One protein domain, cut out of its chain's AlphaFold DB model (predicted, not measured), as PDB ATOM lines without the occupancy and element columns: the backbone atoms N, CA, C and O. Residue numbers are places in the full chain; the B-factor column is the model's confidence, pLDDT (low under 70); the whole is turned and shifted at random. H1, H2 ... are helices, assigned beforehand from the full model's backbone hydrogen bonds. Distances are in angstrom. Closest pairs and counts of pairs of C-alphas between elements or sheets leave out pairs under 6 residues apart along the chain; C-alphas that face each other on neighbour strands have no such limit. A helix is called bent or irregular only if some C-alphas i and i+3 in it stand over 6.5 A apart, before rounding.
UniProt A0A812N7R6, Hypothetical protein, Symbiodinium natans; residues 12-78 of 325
ATOM      1  N   GLU A  12     -26.339 -59.876 -13.630       86.50
ATOM      2  CA  GLU A  12     -27.705 -59.410 -13.863       86.50
ATOM      3  C   GLU A  12     -27.731 -57.909 -14.190       86.50
ATOM      4  O   GLU A  12     -28.329 -57.491 -15.191       86.50
ATOM      5  N   LEU A  13     -27.020 -57.092 -13.408       85.19
ATOM      6  CA  LEU A  13     -26.865 -55.663 -13.666       85.19
ATOM      7  C   LEU A  13     -26.146 -55.401 -14.994       85.19
ATOM      8  O   LEU A  13     -26.547 -54.506 -15.746       85.19
ATOM      9  N   LEU A  14     -25.126 -56.196 -15.327       86.50
ATOM     10  CA  LEU A  14     -24.408 -56.100 -16.596       86.50
ATOM     11  C   LEU A  14     -25.315 -56.456 -17.785       86.50
ATOM     12  O   LEU A  14     -25.335 -55.733 -18.787       86.50
ATOM     13  N   ALA A  15     -26.127 -57.509 -17.670       87.44
ATOM     14  CA  ALA A  15     -27.105 -57.875 -18.694       87.44
ATOM     15  C   ALA A  15     -28.142 -56.760 -18.921       87.44
ATOM     16  O   ALA A  15     -28.464 -56.423 -20.067       87.44
ATOM     17  N   LEU A  16     -28.623 -56.126 -17.845       86.69
ATOM     18  CA  LEU A  16     -29.512 -54.965 -17.929       86.69
ATOM     19  C   LEU A  16     -28.819 -53.752 -18.557       86.69
ATOM     20  O   LEU A  16     -29.433 -53.052 -19.365       86.69
ATOM     21  N   ALA A  17     -27.547 -53.511 -18.239       86.25
ATOM     22  CA  ALA A  17     -26.760 -52.424 -18.817       86.25
ATOM     23  C   ALA A  17     -26.594 -52.592 -20.334       86.25
ATOM     24  O   ALA A  17     -26.813 -51.638 -21.089       86.25
ATOM     25  N   ILE A  18     -26.308 -53.814 -20.794       87.88
ATOM     26  CA  ILE A  18     -26.252 -54.167 -22.220       87.88
ATOM     27  C   ILE A  18     -27.621 -53.951 -22.873       87.88
ATOM     28  O   ILE A  18     -27.720 -53.302 -23.918       87.88
ATOM     29  N   GLN A  19     -28.704 -54.414 -22.238       89.19
ATOM     30  CA  GLN A  19     -30.067 -54.222 -22.741       89.19
ATOM     31  C   GLN A  19     -30.448 -52.736 -22.846       89.19
ATOM     32  O   GLN A  19     -31.165 -52.331 -23.764       89.19
ATOM     33  N   CYS A  20     -29.970 -51.916 -21.910       85.94
ATOM     34  CA  CYS A  20     -30.174 -50.472 -21.890       85.94
ATOM     35  C   CYS A  20     -29.170 -49.696 -22.752       85.94
ATOM     36  O   CYS A  20     -29.219 -48.469 -22.758       85.94
ATOM     37  N   LYS A  21     -28.309 -50.386 -23.515       87.94
ATOM     38  CA  LYS A  21     -27.305 -49.790 -24.409       87.94
ATOM     39  C   LYS A  21     -26.327 -48.864 -23.683       87.94
ATOM     40  O   LYS A  21     -25.937 -47.825 -24.221       87.94
ATOM     41  N   VAL A  22     -25.948 -49.202 -22.452       83.50
ATOM     42  CA  VAL A  22     -24.845 -48.522 -21.760       83.50
ATOM     43  C   VAL A  22     -23.545 -48.877 -22.490       83.50
ATOM     44  O   VAL A  22     -23.289 -50.072 -22.666       83.50
ATOM     45  N   PRO A  23     -22.733 -47.902 -22.944       83.38
ATOM     46  CA  PRO A  23     -21.502 -48.219 -23.660       83.38
ATOM     47  C   PRO A  23     -20.504 -48.957 -22.764       83.38
ATOM     48  O   PRO A  23     -20.383 -48.659 -21.576       83.38
ATOM     49  N   GLU A  24     -19.767 -49.896 -23.356       82.19
ATOM     50  CA  GLU A  24     -18.864 -50.819 -22.652       82.19
ATOM     51  C   GLU A  24     -17.767 -50.101 -21.849       82.19
ATOM     52  O   GLU A  24     -17.423 -50.519 -20.746       82.19
ATOM     53  N   ALA A  25     -17.315 -48.938 -22.336       80.19
ATOM     54  CA  ALA A  25     -16.372 -48.061 -21.636       80.19
ATOM     55  C   ALA A  25     -16.837 -47.655 -20.221       80.19
ATOM     56  O   ALA A  25     -16.012 -47.314 -19.376       80.19
ATOM     57  N   TYR A  26     -18.144 -47.719 -19.947       76.44
ATOM     58  CA  TYR A  26     -18.737 -47.345 -18.668       76.44
ATOM     59  C   TYR A  26     -19.187 -48.544 -17.821       76.44
ATOM     60  O   TYR A  26     -19.656 -48.344 -16.704       76.44
ATOM     61  N   HIS A  27     -19.036 -49.788 -18.294       83.12
ATOM     62  CA  HIS A  27     -19.448 -50.975 -17.527       83.12
ATOM     63  C   HIS A  27     -18.626 -51.151 -16.253       83.12
ATOM     64  O   HIS A  27     -19.177 -51.528 -15.228       83.12
ATOM     65  N   GLN A  28     -17.347 -50.767 -16.267       78.81
ATOM     66  CA  GLN A  28     -16.506 -50.774 -15.062       78.81
ATOM     67  C   GLN A  28     -17.050 -49.871 -13.947       78.81
ATOM     68  O   GLN A  28     -16.774 -50.116 -12.776       78.81
ATOM     69  N   CYS A  29     -17.856 -48.857 -14.286       74.88
ATOM     70  CA  CYS A  29     -18.515 -48.006 -13.297       74.88
ATOM     71  C   CYS A  29     -19.611 -48.766 -12.529       74.88
ATOM     72  O   CYS A  29     -20.003 -48.335 -11.462       74.88
ATOM     73  N   LEU A  30     -20.121 -49.887 -13.037       77.69
ATOM     74  CA  LEU A  30     -21.150 -50.684 -12.356       77.69
ATOM     75  C   LEU A  30     -20.561 -51.688 -11.359       77.69
ATOM     76  O   LEU A  30     -21.298 -52.329 -10.616       77.69
ATOM     77  N   SER A  31     -19.238 -51.829 -11.339       79.88
ATOM     78  CA  SER A  31     -18.554 -52.769 -10.462       79.88
ATOM     79  C   SER A  31     -18.805 -52.430  -8.987       79.88
ATOM     80  O   SER A  31     -18.703 -51.273  -8.575       79.88
ATOM     81  N   GLY A  32     -19.161 -53.444  -8.193       73.81
ATOM     82  CA  GLY A  32     -19.544 -53.281  -6.787       73.81
ATOM     83  C   GLY A  32     -21.012 -52.902  -6.548       73.81
ATOM     84  O   GLY A  32     -21.391 -52.706  -5.394       73.81
ATOM     85  N   PHE A  33     -21.835 -52.824  -7.598       77.69
ATOM     86  CA  PHE A  33     -23.287 -52.692  -7.490       77.69
ATOM     87  C   PHE A  33     -23.983 -53.973  -7.953       77.69
ATOM     88  O   PHE A  33     -23.631 -54.529  -8.988       77.69
ATOM     89  N   ASP A  34     -25.004 -54.396  -7.212       82.62
ATOM     90  CA  ASP A  34     -26.044 -55.303  -7.698       82.62
ATOM     91  C   ASP A  34     -27.276 -54.484  -8.143       82.62
ATOM     92  O   ASP A  34     -27.332 -53.260  -7.967       82.62
ATOM     93  N   VAL A  35     -28.273 -55.131  -8.752       81.75
ATOM     94  CA  VAL A  35     -29.493 -54.454  -9.237       81.75
ATOM     95  C   VAL A  35     -30.210 -53.643  -8.134       81.75
ATOM     96  O   VAL A  35     -30.524 -52.468  -8.377       81.75
ATOM     97  N   PRO A  36     -30.452 -54.176  -6.916       78.88
ATOM     98  CA  PRO A  36     -31.052 -53.406  -5.824       78.88
ATOM     99  C   PRO A  36     -30.201 -52.214  -5.365       78.88
ATOM    100  O   PRO A  36     -30.726 -51.109  -5.202       78.88
ATOM    101  N   LEU A  37     -28.892 -52.405  -5.181       76.00
ATOM    102  CA  LEU A  37     -27.968 -51.369  -4.722       76.00
ATOM    103  C   LEU A  37     -27.832 -50.268  -5.767       76.00
ATOM    104  O   LEU A  37     -27.836 -49.093  -5.409       76.00
ATOM    105  N   PHE A  38     -27.793 -50.618  -7.054       79.38
ATOM    106  CA  PHE A  38     -27.808 -49.642  -8.138       79.38
ATOM    107  C   PHE A  38     -29.122 -48.854  -8.164       79.38
ATOM    108  O   PHE A  38     -29.108 -47.636  -8.319       79.38
ATOM    109  N   GLY A  39     -30.266 -49.508  -7.938       72.75
ATOM    110  CA  GLY A  39     -31.568 -48.843  -7.829       72.75
ATOM    111  C   GLY A  39     -31.680 -47.861  -6.651       72.75
ATOM    112  O   GLY A  39     -32.477 -46.925  -6.712       72.75
ATOM    113  N   CYS A  40     -30.879 -48.031  -5.594       67.38
ATOM    114  CA  CYS A  40     -30.953 -47.210  -4.378       67.38
ATOM    115  C   CYS A  40     -29.800 -46.209  -4.195       67.38
ATOM    116  O   CYS A  40     -30.022 -45.140  -3.631       67.38
ATOM    117  N   LEU A  41     -28.583 -46.540  -4.635       62.56
ATOM    118  CA  LEU A  41     -27.339 -45.837  -4.285       62.56
ATOM    119  C   LEU A  41     -26.549 -45.329  -5.496       62.56
ATOM    120  O   LEU A  41     -25.365 -45.013  -5.369       62.56
ATOM    121  N   ALA A  42     -27.187 -45.200  -6.660       59.00
ATOM    122  CA  ALA A  42     -26.525 -44.731  -7.879       59.00
ATOM    123  C   ALA A  42     -25.807 -43.371  -7.717       59.00
ATOM    124  O   ALA A  42     -24.916 -43.044  -8.490       59.00
ATOM    125  N   THR A  43     -26.140 -42.583  -6.689       52.44
ATOM    126  CA  THR A  43     -25.459 -41.327  -6.337       52.44
ATOM    127  C   THR A  43     -23.988 -41.487  -5.927       52.44
ATOM    128  O   THR A  43     -23.232 -40.528  -5.984       52.44
ATOM    129  N   LEU A  44     -23.539 -42.681  -5.526       50.09
ATOM    130  CA  LEU A  44     -22.172 -42.902  -5.020       50.09
ATOM    131  C   LEU A  44     -21.111 -43.096  -6.113       50.09
ATOM    132  O   LEU A  44     -19.955 -43.398  -5.816       50.09
ATOM    133  N   LEU A  45     -21.480 -42.939  -7.381       55.00
ATOM    134  CA  LEU A  45     -20.563 -43.160  -8.488       55.00
ATOM    135  C   LEU A  45     -19.690 -41.931  -8.755       55.00
ATOM    136  O   LEU A  45     -20.090 -40.946  -9.370       55.00
ATOM    137  N   GLU A  46     -18.453 -41.996  -8.270       45.75
ATOM    138  CA  GLU A  46     -17.526 -40.859  -8.278       45.75
ATOM    139  C   GLU A  46     -16.719 -40.703  -9.578       45.75
ATOM    140  O   GLU A  46     -16.099 -39.659  -9.788       45.75
ATOM    141  N   LYS A  47     -16.682 -41.715 -10.457       50.41
ATOM    142  CA  LYS A  47     -15.753 -41.755 -11.602       50.41
ATOM    143  C   LYS A  47     -16.446 -42.210 -12.880       50.41
ATOM    144  O   LYS A  47     -16.648 -43.398 -13.084       50.41
ATOM    145  N   VAL A  48     -16.749 -41.260 -13.759       56.75
ATOM    146  CA  VAL A  48     -17.172 -41.516 -15.142       56.75
ATOM    147  C   VAL A  48     -16.124 -40.893 -16.050       56.75
ATOM    148  O   VAL A  48     -15.754 -39.734 -15.850       56.75
ATOM    149  N   SER A  49     -15.600 -41.654 -17.015       57.78
ATOM    150  CA  SER A  49     -14.716 -41.095 -18.041       57.78
ATOM    151  C   SER A  49     -15.458 -39.995 -18.800       57.78
ATOM    152  O   SER A  49     -16.615 -40.180 -19.166       57.78
ATOM    153  N   ALA A  50     -14.825 -38.843 -19.014       57.91
ATOM    154  CA  ALA A  50     -15.490 -37.727 -19.676       57.91
ATOM    155  C   ALA A  50     -15.814 -38.101 -21.141       57.91
ATOM    156  O   ALA A  50     -14.880 -38.384 -21.888       57.91
ATOM    157  N   PRO A  51     -17.092 -38.111 -21.562       62.19
ATOM    158  CA  PRO A  51     -17.464 -38.337 -22.961       62.19
ATOM    159  C   PRO A  51     -16.895 -37.237 -23.871       62.19
ATOM    160  O   PRO A  51     -16.843 -36.067 -23.484       62.19
ATOM    161  N   GLU A  52     -16.491 -37.602 -25.089       63.44
ATOM    162  CA  GLU A  52     -15.722 -36.729 -25.989       63.44
ATOM    163  C   GLU A  52     -16.619 -35.826 -26.857       63.44
ATOM    164  O   GLU A  52     -16.153 -34.832 -27.420       63.44
ATOM    165  N   SER A  53     -17.925 -36.121 -26.948       71.88
ATOM    166  CA  SER A  53     -18.885 -35.333 -27.736       71.88
ATOM    167  C   SER A  53     -20.243 -35.116 -27.054       71.88
ATOM    168  O   SER A  53     -20.706 -35.916 -26.245       71.88
ATOM    169  N   ALA A  54     -20.948 -34.046 -27.442       59.97
ATOM    170  CA  ALA A  54     -22.294 -33.741 -26.939       59.97
ATOM    171  C   ALA A  54     -23.336 -34.827 -27.269       59.97
ATOM    172  O   ALA A  54     -24.240 -35.081 -26.475       59.97
ATOM    173  N   ALA A  55     -23.210 -35.482 -28.426       66.81
ATOM    174  CA  ALA A  55     -24.089 -36.585 -28.813       66.81
ATOM    175  C   ALA A  55     -23.842 -37.833 -27.954       66.81
ATOM    176  O   ALA A  55     -24.786 -38.509 -27.547       66.81
ATOM    177  N   GLU A  56     -22.577 -38.100 -27.635       67.88
ATOM    178  CA  GLU A  56     -22.180 -39.190 -26.751       67.88
ATOM    179  C   GLU A  56     -22.656 -38.952 -25.314       67.88
ATOM    180  O   GLU A  56     -23.218 -39.863 -24.714       67.88
ATOM    181  N   ILE A  57     -22.558 -37.714 -24.805       66.06
ATOM    182  CA  ILE A  57     -23.145 -37.322 -23.512       66.06
ATOM    183  C   ILE A  57     -24.625 -37.714 -23.465       66.06
ATOM    184  O   ILE A  57     -25.041 -38.428 -22.557       66.06
ATOM    185  N   LEU A  58     -25.421 -37.292 -24.451       65.38
ATOM    186  CA  LEU A  58     -26.864 -37.553 -24.469       65.38
ATOM    187  C   LEU A  58     -27.198 -39.050 -24.525       65.38
ATOM    188  O   LEU A  58     -28.129 -39.493 -23.850       65.38
ATOM    189  N   LEU A  59     -26.442 -39.826 -25.306       74.31
ATOM    190  CA  LEU A  59     -26.625 -41.273 -25.406       74.31
ATOM    191  C   LEU A  59     -26.317 -41.961 -24.072       74.31
ATOM    192  O   LEU A  59     -27.139 -42.728 -23.577       74.31
ATOM    193  N   VAL A  60     -25.172 -41.639 -23.466       75.19
ATOM    194  CA  VAL A  60     -24.749 -42.191 -22.173       75.19
ATOM    195  C   VAL A  60     -25.772 -41.844 -21.086       75.19
ATOM    196  O   VAL A  60     -26.204 -42.726 -20.344       75.19
ATOM    197  N   GLN A  61     -26.245 -40.592 -21.040       67.31
ATOM    198  CA  GLN A  61     -27.298 -40.153 -20.118       67.31
ATOM    199  C   GLN A  61     -28.595 -40.950 -20.295       67.31
ATOM    200  O   GLN A  61     -29.189 -41.397 -19.314       67.31
ATOM    201  N   ALA A  62     -29.057 -41.134 -21.533       67.25
ATOM    202  CA  ALA A  62     -30.288 -41.869 -21.810       67.25
ATOM    203  C   ALA A  62     -30.180 -43.344 -21.388       67.25
ATOM    204  O   ALA A  62     -31.092 -43.862 -20.739       67.25
ATOM    205  N   SER A  63     -29.056 -43.995 -21.697       80.31
ATOM    206  CA  SER A  63     -28.807 -45.399 -21.362       80.31
ATOM    207  C   SER A  63     -28.736 -45.636 -19.849       80.31
ATOM    208  O   SER A  63     -29.375 -46.560 -19.342       80.31
ATOM    209  N   PHE A  64     -28.037 -44.772 -19.102       79.50
ATOM    210  CA  PHE A  64     -27.954 -44.885 -17.640       79.50
ATOM    211  C   PHE A  64     -29.281 -44.586 -16.938       79.50
ATOM    212  O   PHE A  64     -29.636 -45.294 -15.996       79.50
ATOM    213  N   ARG A  65     -30.064 -43.605 -17.411       72.88
ATOM    214  CA  ARG A  65     -31.420 -43.355 -16.882       72.88
ATOM    215  C   ARG A  65     -32.332 -44.556 -17.079       72.88
ATOM    216  O   ARG A  65     -33.074 -44.912 -16.168       72.88
ATOM    217  N   LEU A  66     -32.267 -45.179 -18.254       77.00
ATOM    218  CA  LEU A  66     -33.055 -46.366 -18.570       77.00
ATOM    219  C   LEU A  66     -32.646 -47.556 -17.691       77.00
ATOM    220  O   LEU A  66     -33.514 -48.270 -17.189       77.00
ATOM    221  N   LEU A  67     -31.341 -47.756 -17.479       83.12
ATOM    222  CA  LEU A  67     -30.819 -48.774 -16.565       83.12
ATOM    223  C   LEU A  67     -31.305 -48.532 -15.131       83.12
ATOM    224  O   LEU A  67     -31.888 -49.431 -14.527       83.12
ATOM    225  N   PHE A  68     -31.143 -47.309 -14.622       79.69
ATOM    226  CA  PHE A  68     -31.572 -46.931 -13.276       79.69
ATOM    227  C   PHE A  68     -33.074 -47.152 -13.083       79.69
ATOM    228  O   PHE A  68     -33.474 -47.790 -12.116       79.69
ATOM    229  N   GLN A  69     -33.902 -46.720 -14.041       76.69
ATOM    230  CA  GLN A  69     -35.352 -46.910 -13.990       76.69
ATOM    231  C   GLN A  69     -35.751 -48.394 -13.921       76.69
ATOM    232  O   GLN A  69     -36.672 -48.761 -13.186       76.69
ATOM    233  N   LYS A  70     -35.070 -49.266 -14.676       81.00
ATOM    234  CA  LYS A  70     -35.321 -50.712 -14.611       81.00
ATOM    235  C   LYS A  70     -34.927 -51.296 -13.259       81.00
ATOM    236  O   LYS A  70     -35.736 -52.011 -12.673       81.00
ATOM    237  N   CYS A  71     -33.760 -50.918 -12.743       83.00
ATOM    238  CA  CYS A  71     -33.277 -51.375 -11.441       83.00
ATOM    239  C   CYS A  71     -34.202 -50.913 -10.305       83.00
ATOM    240  O   CYS A  71     -34.586 -51.717  -9.461       83.00
ATOM    241  N   THR A  72     -34.667 -49.655 -10.323       77.44
ATOM    242  CA  THR A  72     -35.643 -49.149  -9.339       77.44
ATOM    243  C   THR A  72     -36.969 -49.901  -9.393       77.44
ATOM    244  O   THR A  72     -37.547 -50.206  -8.351       77.44
ATOM    245  N   ASN A  73     -37.455 -50.234 -10.593       76.38
ATOM    246  CA  ASN A  73     -38.713 -50.960 -10.751       76.38
ATOM    247  C   ASN A  73     -38.591 -52.420 -10.283       76.38
ATOM    248  O   ASN A  73     -39.519 -52.934  -9.662       76.38
ATOM    249  N   GLN A  74     -37.454 -53.077 -10.535       76.12
ATOM    250  CA  GLN A  74     -37.177 -54.424 -10.023       76.12
ATOM    251  C   GLN A  74     -36.996 -54.443  -8.499       76.12
ATOM    252  O   GLN A  74     -37.531 -55.339  -7.846       76.12
ATOM    253  N   ALA A  75     -36.324 -53.440  -7.923       68.19
ATOM    254  CA  ALA A  75     -36.171 -53.293  -6.474       68.19
ATOM    255  C   ALA A  75     -37.519 -53.041  -5.768       68.19
ATOM    256  O   ALA A  75     -37.770 -53.570  -4.687       68.19
ATOM    257  N   ALA A  76     -38.422 -52.282  -6.398       62.50
ATOM    258  CA  ALA A  76     -39.779 -52.079  -5.892       62.50
ATOM    259  C   ALA A  76     -40.653 -53.343  -6.011       62.50
ATOM    260  O   ALA A  76     -41.463 -53.609  -5.130       62.50
ATOM    261  N   ALA A  77     -40.483 -54.143  -7.070       59.31
ATOM    262  CA  ALA A  77     -41.245 -55.377  -7.289       59.31
ATOM    263  C   ALA A  77     -40.836 -56.534  -6.356       59.31
ATOM    264  O   ALA A  77     -41.630 -57.441  -6.119       59.31
ATOM    265  N   SER A  78     -39.613 -56.505  -5.821       55.62
ATOM    266  CA  SER A  78     -39.104 -57.503  -4.869       55.62
ATOM    267  C   SER A  78     -39.485 -57.202  -3.408       55.62
ATOM    268  O   SER A  78     -39.386 -58.087  -2.559       55.62
TER     269      SER A  78
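This is residues 12 to 78 of the 325 residues of the protein "Hypothetical protein" of Symbiodinium natans (UniProt A0A812N7R6). One long helix, H4, makes the long axis; short H1 and H3 pack on its later part, and H2 sits beside H1, apart from H4. The 67 printed residues include four named helices, H1 to H4 in chain order, and no named strand: all helix, compact, radius of gyration of the C-alphas 11.5 A, spans 38 by 20 by 18 A.

H4, residues 54 to 77, runs 34.8 A from C-alpha 54 at (-22.294, -33.741, -26.939) to C-alpha 77 at (-41.245, -55.377, -7.289). H1 is residues 12 to 19, H2 24 to 30, H3 35 to 44. H2 and H3 are irregular: C-alphas 25 and 28 are 7.1 A apart, 40 and 43 8.3 A.

H4 touches H3 with residues 68 to 75 alone, closest C-alphas Thr 72 and Gly 39, 4.4 A, at a steep tilt of 49 degrees, opposite ways. H4 touches H1 with residues 63 to 70 alone, closest C-alphas Leu 67 and Ala 17, 5.9 A. H1 and H2 form a hairpin, closest C-alphas Leu 14 and His 27, 7.2 A. Every O i to N i+4 pair is within hydrogen-bond range in H1 and H4, 3 of 6 in H3, 0 of 3 in H2, where 3 of 4 O i to N i+3 pairs are.

The farthest C-alphas, Glu 52 and Ser 78, are 37.7 A apart. The printed part has no cut and no long link. Its mean pLDDT is 73.2; 24 residues are under 70, among them 40 to 52.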